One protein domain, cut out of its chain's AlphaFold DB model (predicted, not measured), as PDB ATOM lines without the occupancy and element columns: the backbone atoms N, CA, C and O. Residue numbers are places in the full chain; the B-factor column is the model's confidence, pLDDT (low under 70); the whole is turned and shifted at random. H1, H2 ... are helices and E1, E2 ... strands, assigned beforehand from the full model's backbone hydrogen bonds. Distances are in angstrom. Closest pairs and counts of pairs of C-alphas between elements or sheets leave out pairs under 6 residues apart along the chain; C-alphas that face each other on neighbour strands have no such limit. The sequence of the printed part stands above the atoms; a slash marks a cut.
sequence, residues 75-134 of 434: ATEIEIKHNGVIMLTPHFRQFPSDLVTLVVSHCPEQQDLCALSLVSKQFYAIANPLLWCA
ATOM      1  N   ALA A  75       3.954  34.842 -20.486       50.62
ATOM      2  CA  ALA A  75       4.936  35.448 -19.596       50.62
ATOM      3  C   ALA A  75       5.760  34.339 -18.925       50.62
ATOM      4  O   ALA A  75       5.348  33.771 -17.925       50.62
ATOM      5  N   THR A  76       6.888  33.977 -19.522       54.78
ATOM      6  CA  THR A  76       7.710  32.846 -19.088       54.78
ATOM      7  C   THR A  76       8.961  33.416 -18.429       54.78
ATOM      8  O   THR A  76       9.686  34.180 -19.073       54.78
ATOM      9  N   GLU A  77       9.216  33.102 -17.159       57.22
ATOM     10  CA  GLU A  77      10.502  33.425 -16.533       57.22
ATOM     11  C   GLU A  77      11.580  32.477 -17.068       57.22
ATOM     12  O   GLU A  77      11.358  31.271 -17.193       57.22
ATOM     13  N   ILE A  78      12.739  33.034 -17.437       58.59
ATOM     14  CA  ILE A  78      13.867  32.282 -18.000       58.59
ATOM     15  C   ILE A  78      15.042  32.350 -17.024       58.59
ATOM     16  O   ILE A  78      15.727  33.376 -16.943       58.59
ATOM     17  N   GLU A  79      15.320  31.246 -16.336       61.19
ATOM     18  CA  GLU A  79      16.493  31.101 -15.470       61.19
ATOM     19  C   GLU A  79      17.570  30.240 -16.142       61.19
ATOM     20  O   GLU A  79      17.280  29.226 -16.769       61.19
ATOM     21  N   ILE A  80      18.845  30.620 -16.017       60.03
ATOM     22  CA  ILE A  80      19.974  29.818 -16.517       60.03
ATOM     23  C   ILE A  80      20.780  29.354 -15.309       60.03
ATOM     24  O   ILE A  80      21.451  30.160 -14.660       60.03
ATOM     25  N   LYS A  81      20.721  28.054 -15.002       63.69
ATOM     26  CA  LYS A  81      21.467  27.460 -13.886       63.69
ATOM     27  C   LYS A  81      22.973  27.441 -14.208       63.69
ATOM     28  O   LYS A  81      23.392  27.452 -15.366       63.69
ATOM     29  N   HIS A  82      23.815  27.397 -13.172       49.69
ATOM     30  CA  HIS A  82      25.287  27.462 -13.276       49.69
ATOM     31  C   HIS A  82      25.914  26.359 -14.154       49.69
ATOM     32  O   HIS A  82      27.035  26.512 -14.628       49.69
ATOM     33  N   ASN A  83      25.181  25.270 -14.390       55.75
ATOM     34  CA  ASN A  83      25.546  24.140 -15.246       55.75
ATOM     35  C   ASN A  83      25.077  24.284 -16.710       55.75
ATOM     36  O   ASN A  83      25.180  23.329 -17.471       55.75
ATOM     37  N   GLY A  84      24.550  25.446 -17.109       53.53
ATOM     38  CA  GLY A  84      24.127  25.721 -18.485       53.53
ATOM     39  C   GLY A  84      22.709  25.262 -18.834       53.53
ATOM     40  O   GLY A  84      22.274  25.481 -19.960       53.53
ATOM     41  N   VAL A  85      21.968  24.676 -17.887       54.69
ATOM     42  CA  VAL A  85      20.559  24.300 -18.080       54.69
ATOM     43  C   VAL A  85      19.685  25.555 -18.113       54.69
ATOM     44  O   VAL A  85      19.738  26.373 -17.188       54.69
ATOM     45  N   ILE A  86      18.873  25.691 -19.164       58.28
ATOM     46  CA  ILE A  86      17.874  26.757 -19.310       58.28
ATOM     47  C   ILE A  86      16.544  26.245 -18.753       58.28
ATOM     48  O   ILE A  86      16.009  25.243 -19.220       58.28
ATOM     49  N   MET A  87      16.044  26.946 -17.746       52.12
ATOM     50  CA  MET A  87      14.777  26.720 -17.068       52.12
ATOM     51  C   MET A  87      13.751  27.724 -17.580       52.12
ATOM     52  O   MET A  87      14.009  28.927 -17.586       52.12
ATOM     53  N   LEU A  88      12.601  27.219 -18.015       57.31
ATOM     54  CA  LEU A  88      11.493  28.013 -18.532       57.31
ATOM     55  C   LEU A  88      10.280  27.785 -17.630       57.31
ATOM     56  O   LEU A  88       9.736  26.680 -17.618       57.31
ATOM     57  N   THR A  89       9.859  28.812 -16.894       54.97
ATOM     58  CA  THR A  89       8.688  28.755 -16.006       54.97
ATOM     59  C   THR A  89       7.533  29.534 -16.636       54.97
ATOM     60  O   THR A  89       7.547  30.766 -16.609       54.97
ATOM     61  N   PRO A  90       6.543  28.871 -17.258       52.81
ATOM     62  CA  PRO A  90       5.437  29.563 -17.912       52.81
ATOM     63  C   PRO A  90       4.423  30.092 -16.889       52.81
ATOM     64  O   PRO A  90       3.762  29.314 -16.203       52.81
ATOM     65  N   HIS A  91       4.221  31.412 -16.837       52.03
ATOM     66  CA  HIS A  91       3.086  32.018 -16.141       52.03
ATOM     67  C   HIS A  91       1.928  32.221 -17.120       52.03
ATOM     68  O   HIS A  91       1.894  33.159 -17.923       52.03
ATOM     69  N   PHE A  92       0.935  31.339 -17.040       53.69
ATOM     70  CA  PHE A  92      -0.338  31.541 -17.721       53.69
ATOM     71  C   PHE A  92      -1.077  32.694 -17.032       53.69
ATOM     72  O   PHE A  92      -1.390  32.602 -15.844       53.69
ATOM     73  N   ARG A  93      -1.362  33.790 -17.750       54.31
ATOM     74  CA  ARG A  93      -2.269  34.833 -17.243       54.31
ATOM     75  C   ARG A  93      -3.647  34.198 -17.057       54.31
ATOM     76  O   ARG A  93      -4.372  34.015 -18.030       54.31
ATOM     77  N   GLN A  94      -3.995  33.837 -15.827       58.34
ATOM     78  CA  GLN A  94      -5.357  33.434 -15.497       58.34
ATOM     79  C   GLN A  94      -6.260  34.654 -15.697       58.34
ATOM     80  O   GLN A  94      -5.990  35.733 -15.165       58.34
ATOM     81  N   PHE A  95      -7.300  34.505 -16.516       65.06
ATOM     82  CA  PHE A  95      -8.332  35.530 -16.613       65.06
ATOM     83  C   PHE A  95      -9.009  35.666 -15.237       65.06
ATOM     84  O   PHE A  95      -9.240  34.655 -14.578       65.06
ATOM     85  N   PRO A  96      -9.350  36.878 -14.770       77.12
ATOM     86  CA  PRO A  96     -10.190  37.042 -13.587       77.12
ATOM     87  C   PRO A  96     -11.491  36.239 -13.721       77.12
ATOM     88  O   PRO A  96     -12.129  36.287 -14.775       77.12
ATOM     89  N   SER A  97     -11.904  35.529 -12.665       75.31
ATOM     90  CA  SER A  97     -13.100  34.669 -12.705       75.31
ATOM     91  C   SER A  97     -14.361  35.425 -13.119       75.31
ATOM     92  O   SER A  97     -15.142  34.887 -13.892       75.31
ATOM     93  N   ASP A  98     -14.511  36.692 -12.722       80.00
ATOM     94  CA  ASP A  98     -15.654  37.520 -13.131       80.00
ATOM     95  C   ASP A  98     -15.709  37.760 -14.650       80.00
ATOM     96  O   ASP A  98     -16.792  37.790 -15.232       80.00
ATOM     97  N   LEU A  99     -14.556  37.887 -15.318       79.81
ATOM     98  CA  LEU A  99     -14.512  38.026 -16.777       79.81
ATOM     99  C   LEU A  99     -14.835  36.703 -17.471       79.81
ATOM    100  O   LEU A  99     -15.518  36.711 -18.490       79.81
ATOM    101  N   VAL A 100     -14.389  35.572 -16.915       81.56
ATOM    102  CA  VAL A 100     -14.765  34.248 -17.431       81.56
ATOM    103  C   VAL A 100     -16.270  34.030 -17.280       81.56
ATOM    104  O   VAL A 100     -16.915  33.635 -18.245       81.56
ATOM    105  N   THR A 101     -16.856  34.364 -16.126       83.25
ATOM    106  CA  THR A 101     -18.312  34.329 -15.916       83.25
ATOM    107  C   THR A 101     -19.042  35.210 -16.920       83.25
ATOM    108  O   THR A 101     -20.021  34.762 -17.513       83.25
ATOM    109  N   LEU A 102     -18.544  36.424 -17.176       84.69
ATOM    110  CA  LEU A 102     -19.137  37.310 -18.171       84.69
ATOM    111  C   LEU A 102     -19.094  36.689 -19.573       84.69
ATOM    112  O   LEU A 102     -20.120  36.663 -20.245       84.69
ATOM    113  N   VAL A 103     -17.956  36.139 -20.002       84.75
ATOM    114  CA  VAL A 103     -17.836  35.467 -21.308       84.75
ATOM    115  C   VAL A 103     -18.807  34.292 -21.408       84.75
ATOM    116  O   VAL A 103     -19.594  34.232 -22.348       84.75
ATOM    117  N   VAL A 104     -18.804  33.400 -20.415       84.94
ATOM    118  CA  VAL A 104     -19.671  32.216 -20.393       84.94
ATOM    119  C   VAL A 104     -21.154  32.617 -20.393       84.94
ATOM    120  O   VAL A 104     -21.945  32.000 -21.097       84.94
ATOM    121  N   SER A 105     -21.536  33.690 -19.687       82.56
ATOM    122  CA  SER A 105     -22.926  34.179 -19.651       82.56
ATOM    123  C   SER A 105     -23.459  34.677 -21.003       82.56
ATOM    124  O   SER A 105     -24.669  34.714 -21.200       82.56
ATOM    125  N   HIS A 106     -22.575  35.020 -21.949       85.75
ATOM    126  CA  HIS A 106     -22.949  35.426 -23.310       85.75
ATOM    127  C   HIS A 106     -22.971  34.254 -24.307       85.75
ATOM    128  O   HIS A 106     -23.277  34.463 -25.480       85.75
ATOM    129  N   CYS A 107     -22.670  33.030 -23.863       84.19
ATOM    130  CA  CYS A 107     -22.692  31.813 -24.673       84.19
ATOM    131  C   CYS A 107     -23.839  30.898 -24.207       84.19
ATOM    132  O   CYS A 107     -23.602  29.972 -23.434       84.19
ATOM    133  N   PRO A 108     -25.092  31.141 -24.638       74.81
ATOM    134  CA  PRO A 108     -26.245  30.372 -24.166       74.81
ATOM    135  C   PRO A 108     -26.337  28.973 -24.790       74.81
ATOM    136  O   PRO A 108     -27.078  28.123 -24.296       74.81
ATOM    137  N   GLU A 109     -25.626  28.722 -25.892       84.94
ATOM    138  CA  GLU A 109     -25.701  27.445 -26.588       84.94
ATOM    139  C   GLU A 109     -24.892  26.360 -25.881       84.94
ATOM    140  O   GLU A 109     -23.730  26.531 -25.515       84.94
ATOM    141  N   GLN A 110     -25.508  25.187 -25.732       85.12
ATOM    142  CA  GLN A 110     -24.916  24.076 -24.988       85.12
ATOM    143  C   GLN A 110     -23.626  23.563 -25.645       85.12
ATOM    144  O   GLN A 110     -22.719  23.115 -24.951       85.12
ATOM    145  N   GLN A 111     -23.514  23.660 -26.974       85.75
ATOM    146  CA  GLN A 111     -22.290  23.306 -27.701       85.75
ATOM    147  C   GLN A 111     -21.129  24.239 -27.341       85.75
ATOM    148  O   GLN A 111     -20.021  23.761 -27.090       85.75
ATOM    149  N   ASP A 112     -21.398  25.541 -27.242       87.12
ATOM    150  CA  ASP A 112     -20.399  26.541 -26.871       87.12
ATOM    151  C   ASP A 112     -19.983  26.366 -25.409       87.12
ATOM    152  O   ASP A 112     -18.793  26.330 -25.111       87.12
ATOM    153  N   LEU A 113     -20.937  26.151 -24.499       86.38
ATOM    154  CA  LEU A 113     -20.651  25.846 -23.093       86.38
ATOM    155  C   LEU A 113     -19.808  24.571 -22.935       86.38
ATOM    156  O   LEU A 113     -18.860  24.547 -22.146       86.38
ATOM    157  N   CYS A 114     -20.102  23.529 -23.718       86.00
ATOM    158  CA  CYS A 114     -19.295  22.312 -23.761       86.00
ATOM    159  C   CYS A 114     -17.868  22.618 -24.230       86.00
ATOM    160  O   CYS A 114     -16.916  22.234 -23.551       86.00
ATOM    161  N   ALA A 115     -17.704  23.348 -25.337       86.31
ATOM    162  CA  ALA A 115     -16.391  23.734 -25.850       86.31
ATOM    163  C   ALA A 115     -15.602  24.561 -24.823       86.31
ATOM    164  O   ALA A 115     -14.433  24.276 -24.570       86.31
ATOM    165  N   LEU A 116     -16.261  25.524 -24.171       86.00
ATOM    166  CA  LEU A 116     -15.685  26.360 -23.120       86.00
ATOM    167  C   LEU A 116     -15.233  25.532 -21.916       86.00
ATOM    168  O   LEU A 116     -14.127  25.740 -21.418       86.00
ATOM    169  N   SER A 117     -16.020  24.542 -21.488       86.19
ATOM    170  CA  SER A 117     -15.648  23.679 -20.359       86.19
ATOM    171  C   SER A 117     -14.358  22.877 -20.602       86.19
ATOM    172  O   SER A 117     -13.686  22.493 -19.648       86.19
ATOM    173  N   LEU A 118     -13.966  22.677 -21.865       87.31
ATOM    174  CA  LEU A 118     -12.737  21.979 -22.253       87.31
ATOM    175  C   LEU A 118     -11.509  22.900 -22.359       87.31
ATOM    176  O   LEU A 118     -10.392  22.402 -22.484       87.31
ATOM    177  N   VAL A 119     -11.682  24.227 -22.300       85.56
ATOM    178  CA  VAL A 119     -10.585  25.198 -22.468       85.56
ATOM    179  C   VAL A 119      -9.637  25.194 -21.270       85.56
ATOM    180  O   VAL A 119      -8.418  25.222 -21.433       85.56
ATOM    181  N   SER A 120     -10.174  25.204 -20.047       82.25
ATOM    182  CA  SER A 120      -9.373  25.209 -18.816       82.25
ATOM    183  C   SER A 120     -10.200  24.813 -17.592       82.25
ATOM    184  O   SER A 120     -11.428  24.861 -17.623       82.25
ATOM    185  N   LYS A 121      -9.529  24.517 -16.466       81.94
ATOM    186  CA  LYS A 121     -10.189  24.230 -15.176       81.94
ATOM    187  C   LYS A 121     -11.126  25.358 -14.714       81.94
ATOM    188  O   LYS A 121     -12.168  25.082 -14.133       81.94
ATOM    189  N   GLN A 122     -10.769  26.615 -14.981       82.12
ATOM    190  CA  GLN A 122     -11.570  27.772 -14.578       82.12
ATOM    191  C   GLN A 122     -12.856  27.885 -15.403       82.12
ATOM    192  O   GLN A 122     -13.933  28.075 -14.845       82.12
ATOM    193  N   PHE A 123     -12.756  27.711 -16.723       84.50
ATOM    194  CA  PHE A 123     -13.938  27.673 -17.583       84.50
ATOM    195  C   PHE A 123     -14.803  26.448 -17.283       84.50
ATOM    196  O   PHE A 123     -16.021  26.576 -17.261       84.50
ATOM    197  N   TYR A 124     -14.201  25.296 -16.976       84.69
ATOM    198  CA  TYR A 124     -14.932  24.111 -16.531       84.69
ATOM    199  C   TYR A 124     -15.781  24.394 -15.285       84.69
ATOM    200  O   TYR A 124     -16.972  24.100 -15.283       84.69
ATOM    201  N   ALA A 125     -15.195  25.011 -14.253       83.44
ATOM    202  CA  ALA A 125     -15.889  25.302 -12.997       83.44
ATOM    203  C   ALA A 125     -17.116  26.215 -13.174       83.44
ATOM    204  O   ALA A 125     -18.083  26.087 -12.429       83.44
ATOM    205  N   ILE A 126     -17.095  27.107 -14.169       83.38
ATOM    206  CA  ILE A 126     -18.175  28.068 -14.437       83.38
ATOM    207  C   ILE A 126     -19.182  27.517 -15.459       83.38
ATOM    208  O   ILE A 126     -20.388  27.658 -15.274       83.38
ATOM    209  N   ALA A 127     -18.712  26.880 -16.532       87.00
ATOM    210  CA  ALA A 127     -19.565  26.390 -17.614       87.00
ATOM    211  C   ALA A 127     -20.287  25.085 -17.253       87.00
ATOM    212  O   ALA A 127     -21.437  24.901 -17.644       87.00
ATOM    213  N   ASN A 128     -19.652  24.184 -16.492       85.44
ATOM    214  CA  ASN A 128     -20.253  22.889 -16.170       85.44
ATOM    215  C   ASN A 128     -21.580  23.026 -15.391       85.44
ATOM    216  O   ASN A 128     -22.562  22.438 -15.832       85.44
ATOM    217  N   PRO A 129     -21.702  23.836 -14.320       85.12
ATOM    218  CA  PRO A 129     -22.993  24.052 -13.654       85.12
ATOM    219  C   PRO A 129     -24.103  24.535 -14.598       85.12
ATOM    220  O   PRO A 129     -25.241  24.092 -14.481       85.12
ATOM    221  N   LEU A 130     -23.774  25.384 -15.577       85.12
ATOM    222  CA  LEU A 130     -24.739  25.886 -16.559       85.12
ATOM    223  C   LEU A 130     -25.199  24.791 -17.534       85.12
ATOM    224  O   LEU A 130     -26.380  24.741 -17.870       85.12
ATOM    225  N   LEU A 131     -24.303  23.875 -17.920       85.81
ATOM    226  CA  LEU A 131     -24.652  22.689 -18.717       85.81
ATOM    227  C   LEU A 131     -25.650  21.776 -17.990       85.81
ATOM    228  O   LEU A 131     -26.529  21.200 -18.628       85.81
ATOM    229  N   TRP A 132     -25.515  21.651 -16.667       87.38
ATOM    230  CA  TRP A 132     -26.397  20.839 -15.823       87.38
ATOM    231  C   TRP A 132     -27.678  21.566 -15.395       87.38
ATOM    232  O   TRP A 132     -28.658  20.911 -15.054       87.38
ATOM    233  N   CYS A 133     -27.700  22.900 -15.432       88.69
ATOM    234  CA  CYS A 133     -28.859  23.703 -15.042       88.69
ATOM    235  C   CYS A 133     -30.047  23.546 -16.003       88.69
ATOM    236  O   CYS A 133     -31.199  23.564 -15.562       88.69
ATOM    237  N   ALA A 134     -29.769  23.413 -17.302       89.75
ATOM    238  CA  ALA A 134     -30.762  23.280 -18.367       89.75
ATOM    239  C   ALA A 134     -30.262  22.308 -19.458       89.75
ATOM    240  O   ALA A 134     -29.924  22.740 -20.566       89.75
TER     241      ALA A 134
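AT A GLANCE: This is residues 75 to 134 of the 434 residues of the protein "F-box domain-containing protein" of Absidia repens (UniProt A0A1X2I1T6). A two-stranded hairpin, E1 and E2, reaches out like an arm from one end of a small head of three helices, in which the helical hairpin of H2 and H3 has H1 packed over part of H3. A thin link, residues 92 to 96, joins the arm to the head. The printed part has 60 residues, with two named strands and then three named helices in the order E1, E2, H1, H2, H3; the sheet is E1 - E2, antiparallel, and the class is mixed, helices and strands. The whole is extended, with a radius of gyration of the C-alphas of 17.2 A and spans of 56 by 18 by 14 A.

HOW THE PARTS SIT: E1, residues 75 to 80, and E2, residues 86 to 91, form an antiparallel hairpin at 159 degrees between their directions. N 79 and O 87 are within hydrogen-bond range at 2.9 A, and N 91 and O 75 at 2.8 A. E1 is apart from H1, residues 97 to 105, from H2, residues 110 to 117, and from H3, residues 121 to 133; E2 is apart from H2 and H3. H2 and H3, a helical hairpin, touch at a shallow tilt of 27 degrees, opposite ways; their closest C-alphas, of Ser 117 and Tyr 124, are 3.9 A apart. H3 touches H1 with residues 122 to 127 alone, at a steep tilt of 40 degrees, the same way; the closest C-alphas, of Thr 101 and Ile 126, are 6.4 A apart. H1 and H2 are close but not clearly touching, with the closest C-alphas, of Val 104 and Leu 113, 7.0 A apart. Each O i to N i+4 pair is within hydrogen-bond range in H1 and H2, and 7 of 9 in H3.

IN THESE COORDINATES: E1 begins at C-alpha 75, (4.936, 35.448, -19.596), and is 16.3 A long; E2 is 16.0 A long. H1 measures 12.0 A, H2 10.4 A and H3 18.7 A, from first to last C-alpha. H3 ends at C-alpha 133, (-28.859, 23.703, -15.042).

THE WHOLE: The two C-alphas farthest apart, those of His 82 and Ala 134, are 56.4 A apart. The printed part has no cut, and its four links are tight. The mean pLDDT of the printed part is 74.3, and residues 75 to 95 are under 70.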